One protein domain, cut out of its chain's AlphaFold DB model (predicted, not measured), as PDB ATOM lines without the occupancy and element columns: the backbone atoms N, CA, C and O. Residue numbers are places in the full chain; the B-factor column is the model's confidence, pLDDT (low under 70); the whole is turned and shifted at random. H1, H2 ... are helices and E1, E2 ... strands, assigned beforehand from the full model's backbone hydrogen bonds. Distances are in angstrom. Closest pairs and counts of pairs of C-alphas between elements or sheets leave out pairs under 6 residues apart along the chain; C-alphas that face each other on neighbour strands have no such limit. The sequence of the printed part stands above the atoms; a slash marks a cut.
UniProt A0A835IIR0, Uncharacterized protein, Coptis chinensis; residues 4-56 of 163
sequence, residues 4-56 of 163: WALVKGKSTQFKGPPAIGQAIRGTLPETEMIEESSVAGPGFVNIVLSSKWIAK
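AT A GLANCE: This is residues 4 to 56 of the 163 residues of an uncharacterized protein of Coptis chinensis (UniProt A0A835IIR0). A narrow two-stranded hairpin, E1 and E2, has the helix H2 packed along it, closest near the turn, while the short helices H1 and H3 lie at opposite ends of this rod. The printed part has 53 residues with three named helices and two named strands, in the order H1, H2, E1, E2, H3. The sheet order is E1 - E2, antiparallel, and the class is mixed, helices and strands. The whole is loose, with a radius of gyration of the C-alphas of 13.7 A, and spans 45 by 20 by 14 A.

IN THESE COORDINATES: E1 is residues 34 to 40, 16.6 A long, and E2 is residues 44 to 49, 15.9 A long. C-alpha 34 is at (8.001, 47.781, 27.880). H2, residues 17 to 27, is 15.6 A long. H1, residues 4 to 7, measures 5.2 A and begins with C-alpha 4 at (30.970, 44.005, 34.613). H3, residues 51 to 56, measures 8.6 A and ends with C-alpha 56 at (-2.221, 56.429, 27.915).

HOW THE PARTS SIT: E1 and E2 form a hairpin, antiparallel at 160 degrees between their directions. N 38 and O 46 are 3.0 A apart and N 46 and O 38 2.8 A, within hydrogen-bond range. The closest C-alphas of H2 and E2 are those of Gly 21 and Val 45, 5.6 A apart; for H2 and E1 they are those of Gly 21 and Val 39, 6.0 A. H1 and H2 are close but not clearly touching, with the closest C-alphas, of Trp 4 and Pro 17, 5.4 A apart. H3 is apart from H2 and from H1. Every O i to N i+4 pair is within hydrogen-bond range in H2 and H3; H1 is too short for such a pair.

THE WHOLE: The two C-alphas farthest apart, of Gly 9 and Lys 56, are 44.7 A apart. The printed part has no cut and no long link. Mean pLDDT of the printed part is 90.0, and no printed residue is under 70.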
ATOM      1  N   TRP A   4      29.975  45.060  34.800       83.56
ATOM      2  CA  TRP A   4      30.970  44.005  34.613       83.56
ATOM      3  C   TRP A   4      32.267  44.263  35.387       83.56
ATOM      4  O   TRP A   4      32.786  43.343  36.011       83.56
ATOM      5  N   ALA A   5      32.778  45.498  35.403       84.69
ATOM      6  CA  ALA A   5      34.010  45.824  36.124       84.69
ATOM      7  C   ALA A   5      33.883  45.619  37.646       84.69
ATOM      8  O   ALA A   5      34.866  45.283  38.295       84.69
ATOM      9  N   LEU A   6      32.676  45.768  38.202       84.31
ATOM     10  CA  LEU A   6      32.397  45.567  39.630       84.31
ATOM     11  C   LEU A   6      32.283  44.087  40.033       84.31
ATOM     12  O   LEU A   6      32.402  43.751  41.216       84.31
ATOM     13  N   VAL A   7      31.998  43.217  39.063       84.12
ATOM     14  CA  VAL A   7      31.708  41.791  39.283       84.12
ATOM     15  C   VAL A   7      32.857  40.899  38.790       84.12
ATOM     16  O   VAL A   7      33.051  39.803  39.314       84.12
ATOM     17  N   LYS A   8      33.668  41.364  37.833       79.56
ATOM     18  CA  LYS A   8      34.856  40.658  37.338       79.56
ATOM     19  C   LYS A   8      35.848  40.425  38.489       79.56
ATOM     20  O   LYS A   8      36.341  41.378  39.080       79.56
ATOM     21  N   GLY A   9      36.144  39.159  38.789       75.31
ATOM     22  CA  GLY A   9      37.033  38.753  39.889       75.31
ATOM     23  C   GLY A   9      36.313  38.324  41.172       75.31
ATOM     24  O   GLY A   9      36.950  37.773  42.063       75.31
ATOM     25  N   LYS A  10      34.990  38.508  41.257       80.38
ATOM     26  CA  LYS A  10      34.143  37.848  42.262       80.38
ATOM     27  C   LYS A  10      33.657  36.506  41.708       80.38
ATOM     28  O   LYS A  10      33.559  36.356  40.490       80.38
ATOM     29  N   SER A  11      33.335  35.546  42.577       75.44
ATOM     30  CA  SER A  11      32.757  34.244  42.206       75.44
ATOM     31  C   SER A  11      31.372  34.431  41.573       75.44
ATOM     32  O   SER A  11      30.349  34.360  42.244       75.44
ATOM     33  N   THR A  12      31.342  34.752  40.281       80.19
ATOM     34  CA  THR A  12      30.127  35.009  39.506       80.19
ATOM     35  C   THR A  12      29.930  33.930  38.452       80.19
ATOM     36  O   THR A  12      30.884  33.461  37.835       80.19
ATOM     37  N   GLN A  13      28.675  33.560  38.214       83.06
ATOM     38  CA  GLN A  13      28.295  32.635  37.144       83.06
ATOM     39  C   GLN A  13      28.333  33.279  35.745       83.06
ATOM     40  O   GLN A  13      28.265  32.582  34.734       83.06
ATOM     41  N   PHE A  14      28.434  34.610  35.661       86.44
ATOM     42  CA  PHE A  14      28.335  35.337  34.396       86.44
ATOM     43  C   PHE A  14      29.681  35.419  33.667       86.44
ATOM     44  O   PHE A  14      30.671  35.927  34.194       86.44
ATOM     45  N   LYS A  15      29.698  34.978  32.405       83.00
ATOM     46  CA  LYS A  15      30.877  35.010  31.529       83.00
ATOM     47  C   LYS A  15      30.838  36.235  30.615       83.00
ATOM     48  O   LYS A  15      30.460  36.153  29.452       83.00
ATOM     49  N   GLY A  16      31.234  37.380  31.161       87.31
ATOM     50  CA  GLY A  16      31.374  38.632  30.419       87.31
ATOM     51  C   GLY A  16      30.157  39.564  30.488       87.31
ATOM     52  O   GLY A  16      29.088  39.179  30.967       87.31
ATOM     53  N   PRO A  17      30.308  40.804  29.988       88.56
ATOM     54  CA  PRO A  17      29.235  41.798  29.970       88.56
ATOM     55  C   PRO A  17      27.932  41.357  29.269       88.56
ATOM     56  O   PRO A  17      26.866  41.611  29.832       88.56
ATOM     57  N   PRO A  18      27.947  40.658  28.107       90.94
ATOM     58  CA  PRO A  18      26.706  40.243  27.445       90.94
ATOM     59  C   PRO A  18      25.871  39.263  28.274       90.94
ATOM     60  O   PRO A  18      24.645  39.344  28.267       90.94
ATOM     61  N   ALA A  19      26.523  38.372  29.031       90.44
ATOM     62  CA  ALA A  19      25.838  37.421  29.904       90.44
ATOM     63  C   ALA A  19      25.077  38.134  31.034       90.44
ATOM     64  O   ALA A  19      23.966  37.738  31.378       90.44
ATOM     65  N   ILE A  20      25.646  39.220  31.566       90.69
ATOM     66  CA  ILE A  20      24.966  40.079  32.545       90.69
ATOM     67  C   ILE A  20      23.772  40.782  31.895       90.69
ATOM     68  O   ILE A  20      22.690  40.782  32.472       90.69
ATOM     69  N   GLY A  21      23.941  41.342  30.694       91.75
ATOM     70  CA  GLY A  21      22.848  41.990  29.966       91.75
ATOM     71  C   GLY A  21      21.661  41.051  29.726       91.75
ATOM     72  O   GLY A  21      20.518  41.435  29.959       91.75
ATOM     73  N   GLN A  22      21.924  39.796  29.343       92.25
ATOM     74  CA  GLN A  22      20.876  38.782  29.167       92.25
ATOM     75  C   GLN A  22      20.199  38.407  30.488       92.25
ATOM     76  O   GLN A  22      18.981  38.258  30.525       92.25
ATOM     77  N   ALA A  23      20.959  38.300  31.578       91.56
ATOM     78  CA  ALA A  23      20.391  38.035  32.897       91.56
ATOM     79  C   ALA A  23      19.488  39.183  33.379       91.56
ATOM     80  O   ALA A  23      18.408  38.934  33.911       91.56
ATOM     81  N   ILE A  24      19.893  40.438  33.148       91.56
ATOM     82  CA  ILE A  24      19.063  41.614  33.445       91.56
ATOM     83  C   ILE A  24      17.792  41.574  32.600       91.56
ATOM     84  O   ILE A  24      16.703  41.655  33.151       91.56
ATOM     85  N   ARG A  25      17.912  41.370  31.283       92.00
ATOM     86  CA  ARG A  25      16.757  41.250  30.383       92.00
ATOM     87  C   ARG A  25      15.775  40.173  30.850       92.00
ATOM     88  O   ARG A  25      14.581  40.433  30.896       92.00
ATOM     89  N   GLY A  26      16.270  38.992  31.217       90.06
ATOM     90  CA  GLY A  26      15.439  37.874  31.675       90.06
ATOM     91  C   GLY A  26      14.815  38.065  33.061       90.06
ATOM     92  O   GLY A  26      13.912  37.318  33.418       90.06
ATOM     93  N   THR A  27      15.279  39.044  33.840       92.31
ATOM     94  CA  THR A  27      14.708  39.387  35.154       92.31
ATOM     95  C   THR A  27      13.807  40.619  35.107       92.31
ATOM     96  O   THR A  27      13.217  40.974  36.129       92.31
ATOM     97  N   LEU A  28      13.668  41.266  33.943       90.94
ATOM     98  CA  LEU A  28      12.709  42.352  33.775       90.94
ATOM     99  C   LEU A  28      11.281  41.799  33.923       90.94
ATOM    100  O   LEU A  28      10.947  40.803  33.281       90.94
ATOM    101  N   PRO A  29      10.428  42.428  34.749       90.06
ATOM    102  CA  PRO A  29       9.040  42.011  34.889       90.06
ATOM    103  C   PRO A  29       8.249  42.295  33.607       90.06
ATOM    104  O   PRO A  29       8.490  43.294  32.923       90.06
ATOM    105  N   GLU A  30       7.253  41.458  33.319       88.31
ATOM    106  CA  GLU A  30       6.274  41.753  32.272       88.31
ATOM    107  C   GLU A  30       5.438  42.971  32.683       88.31
ATOM    108  O   GLU A  30       4.802  42.990  33.738       88.31
ATOM    109  N   THR A  31       5.472  44.023  31.866       93.31
ATOM    110  CA  THR A  31       4.753  45.275  32.128       93.31
ATOM    111  C   THR A  31       4.226  45.867  30.829       93.31
ATOM    112  O   THR A  31       4.863  45.748  29.788       93.31
ATOM    113  N   GLU A  32       3.103  46.589  30.889       93.25
ATOM    114  CA  GLU A  32       2.570  47.333  29.730       93.25
ATOM    115  C   GLU A  32       3.526  48.437  29.229       93.25
ATOM    116  O   GLU A  32       3.358  48.942  28.121       93.25
ATOM    117  N   MET A  33       4.498  48.842  30.057       94.44
ATOM    118  CA  MET A  33       5.444  49.927  29.784       94.44
ATOM    119  C   MET A  33       6.499  49.535  28.745       94.44
ATOM    120  O   MET A  33       6.935  50.390  27.976       94.44
ATOM    121  N   ILE A  34       6.913  48.268  28.728       95.12
ATOM    122  CA  ILE A  34       8.001  47.781  27.880       95.12
ATOM    123  C   ILE A  34       7.397  47.067  26.674       95.12
ATOM    124  O   ILE A  34       6.674  46.090  26.825       95.12
ATOM    125  N   GLU A  35       7.704  47.557  25.476       94.19
ATOM    126  CA  GLU A  35       7.309  46.924  24.213       94.19
ATOM    127  C   GLU A  35       8.339  45.888  23.771       94.19
ATOM    128  O   GLU A  35       7.987  44.770  23.401       94.19
ATOM    129  N   GLU A  36       9.621  46.232  23.878       93.31
ATOM    130  CA  GLU A  36      10.718  45.339  23.526       93.31
ATOM    131  C   GLU A  36      11.909  45.565  24.461       93.31
ATOM    132  O   GLU A  36      12.201  46.686  24.880       93.31
ATOM    133  N   SER A  37      12.635  44.493  24.771       94.12
ATOM    134  CA  SER A  37      13.960  44.577  25.381       94.12
ATOM    135  C   SER A  37      14.951  43.714  24.607       94.12
ATOM    136  O   SER A  37      14.651  42.568  24.257       94.12
ATOM    137  N   SER A  38      16.144  44.247  24.346       93.88
ATOM    138  CA  SER A  38      17.197  43.561  23.591       93.88
ATOM    139  C   SER A  38      18.575  43.817  24.199       93.88
ATOM    140  O   SER A  38      18.792  44.799  24.905       93.88
ATOM    141  N   VAL A  39      19.518  42.903  23.962       94.00
ATOM    142  CA  VAL A  39      20.912  43.064  24.396       94.00
ATOM    143  C   VAL A  39      21.769  43.343  23.173       94.00
ATOM    144  O   VAL A  39      21.777  42.541  22.242       94.00
ATOM    145  N   ALA A  40      22.493  44.461  23.175       90.44
ATOM    146  CA  ALA A  40      23.295  44.908  22.042       90.44
ATOM    147  C   ALA A  40      24.787  45.027  22.384       90.44
ATOM    148  O   ALA A  40      25.176  45.430  23.487       90.44
ATOM    149  N   GLY A  41      25.625  44.702  21.394       85.88
ATOM    150  CA  GLY A  41      27.076  44.889  21.425       85.88
ATOM    151  C   GLY A  41      27.734  44.324  22.694       85.88
ATOM    152  O   GLY A  41      27.539  43.150  23.012       85.88
ATOM    153  N   PRO A  42      28.504  45.130  23.450       85.62
ATOM    154  CA  PRO A  42      29.235  44.685  24.633       85.62
ATOM    155  C   PRO A  42      28.340  44.514  25.878       85.62
ATOM    156  O   PRO A  42      28.825  44.684  26.989       85.62
ATOM    157  N   GLY A  43      27.050  44.195  25.730       86.88
ATOM    158  CA  GLY A  43      26.141  43.904  26.846       86.88
ATOM    159  C   GLY A  43      25.274  45.070  27.326       86.88
ATOM    160  O   GLY A  43      24.863  45.073  28.486       86.88
ATOM    161  N   PHE A  44      24.981  46.048  26.464       90.50
ATOM    162  CA  PHE A  44      23.958  47.058  26.755       90.50
ATOM    163  C   PHE A  44      22.569  46.427  26.697       90.50
ATOM    164  O   PHE A  44      22.297  45.645  25.789       90.50
ATOM    165  N   VAL A  45      21.695  46.782  27.638       92.88
ATOM    166  CA  VAL A  45      20.281  46.385  27.622       92.88
ATOM    167  C   VAL A  45      19.475  47.562  27.093       92.88
ATOM    168  O   VAL A  45      19.350  48.583  27.767       92.88
ATOM    169  N   ASN A  46      18.958  47.423  25.879       94.38
ATOM    170  CA  ASN A  46      18.073  48.394  25.257       94.38
ATOM    171  C   ASN A  46      16.632  48.079  25.659       94.38
ATOM    172  O   ASN A  46      16.227  46.915  25.645       94.38
ATOM    173  N   ILE A  47      15.867  49.113  25.999       94.69
ATOM    174  CA  ILE A  47      14.453  49.012  26.360       94.69
ATOM    175  C   ILE A  47      13.683  49.970  25.457       94.69
ATOM    176  O   ILE A  47      13.945  51.173  25.459       94.69
ATOM    177  N   VAL A  48      12.744  49.429  24.690       95.06
ATOM    178  CA  VAL A  48      11.797  50.190  23.881       95.06
ATOM    179  C   VAL A  48      10.521  50.351  24.695       95.06
ATOM    180  O   VAL A  48       9.919  49.369  25.137       95.06
ATOM    181  N   LEU A  49      10.130  51.601  24.929       96.38
ATOM    182  CA  LEU A  49       8.893  51.920  25.632       96.38
ATOM    183  C   LEU A  49       7.695  51.762  24.699       96.38
ATOM    184  O   LEU A  49       7.731  52.208  23.556       96.38
ATOM    185  N   SER A  50       6.612  51.202  25.229       97.19
ATOM    186  CA  SER A  50       5.360  51.019  24.501       97.19
ATOM    187  C   SER A  50       4.713  52.345  24.133       97.19
ATOM    188  O   SER A  50       4.328  53.137  24.999       97.19
ATOM    189  N   SER A  51       4.496  52.548  22.832       97.00
ATOM    190  CA  SER A  51       3.790  53.730  22.316       97.00
ATOM    191  C   SER A  51       2.376  53.854  22.898       97.00
ATOM    192  O   SER A  51       1.923  54.953  23.224       97.00
ATOM    193  N   LYS A  52       1.686  52.720  23.107       96.69
ATOM    194  CA  LYS A  52       0.353  52.683  23.737       96.69
ATOM    195  C   LYS A  52       0.408  53.143  25.191       96.69
ATOM    196  O   LYS A  52      -0.461  53.893  25.635       96.69
ATOM    197  N   TRP A  53       1.431  52.714  25.927       96.44
ATOM    198  CA  TRP A  53       1.622  53.120  27.316       96.44
ATOM    199  C   TRP A  53       1.966  54.608  27.436       96.44
ATOM    200  O   TRP A  53       1.412  55.294  28.298       96.44
ATOM    201  N   ILE A  54       2.810  55.134  26.540       95.56
ATOM    202  CA  ILE A  54       3.128  56.568  26.475       95.56
ATOM    203  C   ILE A  54       1.856  57.379  26.202       95.56
ATOM    204  O   ILE A  54       1.562  58.316  26.943       95.56
ATOM    205  N   ALA A  55       1.061  56.990  25.201       96.44
ATOM    206  CA  ALA A  55      -0.188  57.675  24.865       96.44
ATOM    207  C   ALA A  55      -1.170  57.699  26.050       96.44
ATOM    208  O   ALA A  55      -1.661  58.763  26.423       96.44
ATOM    209  N   LYS A  56      -1.380  56.551  26.709       95.44
ATOM    210  CA  LYS A  56      -2.221  56.429  27.915       95.44
ATOM    211  C   LYS A  56      -1.701  57.292  29.071       95.44
ATOM    212  O   LYS A  56      -2.485  57.876  29.818       95.44
TER     213      LYS A  56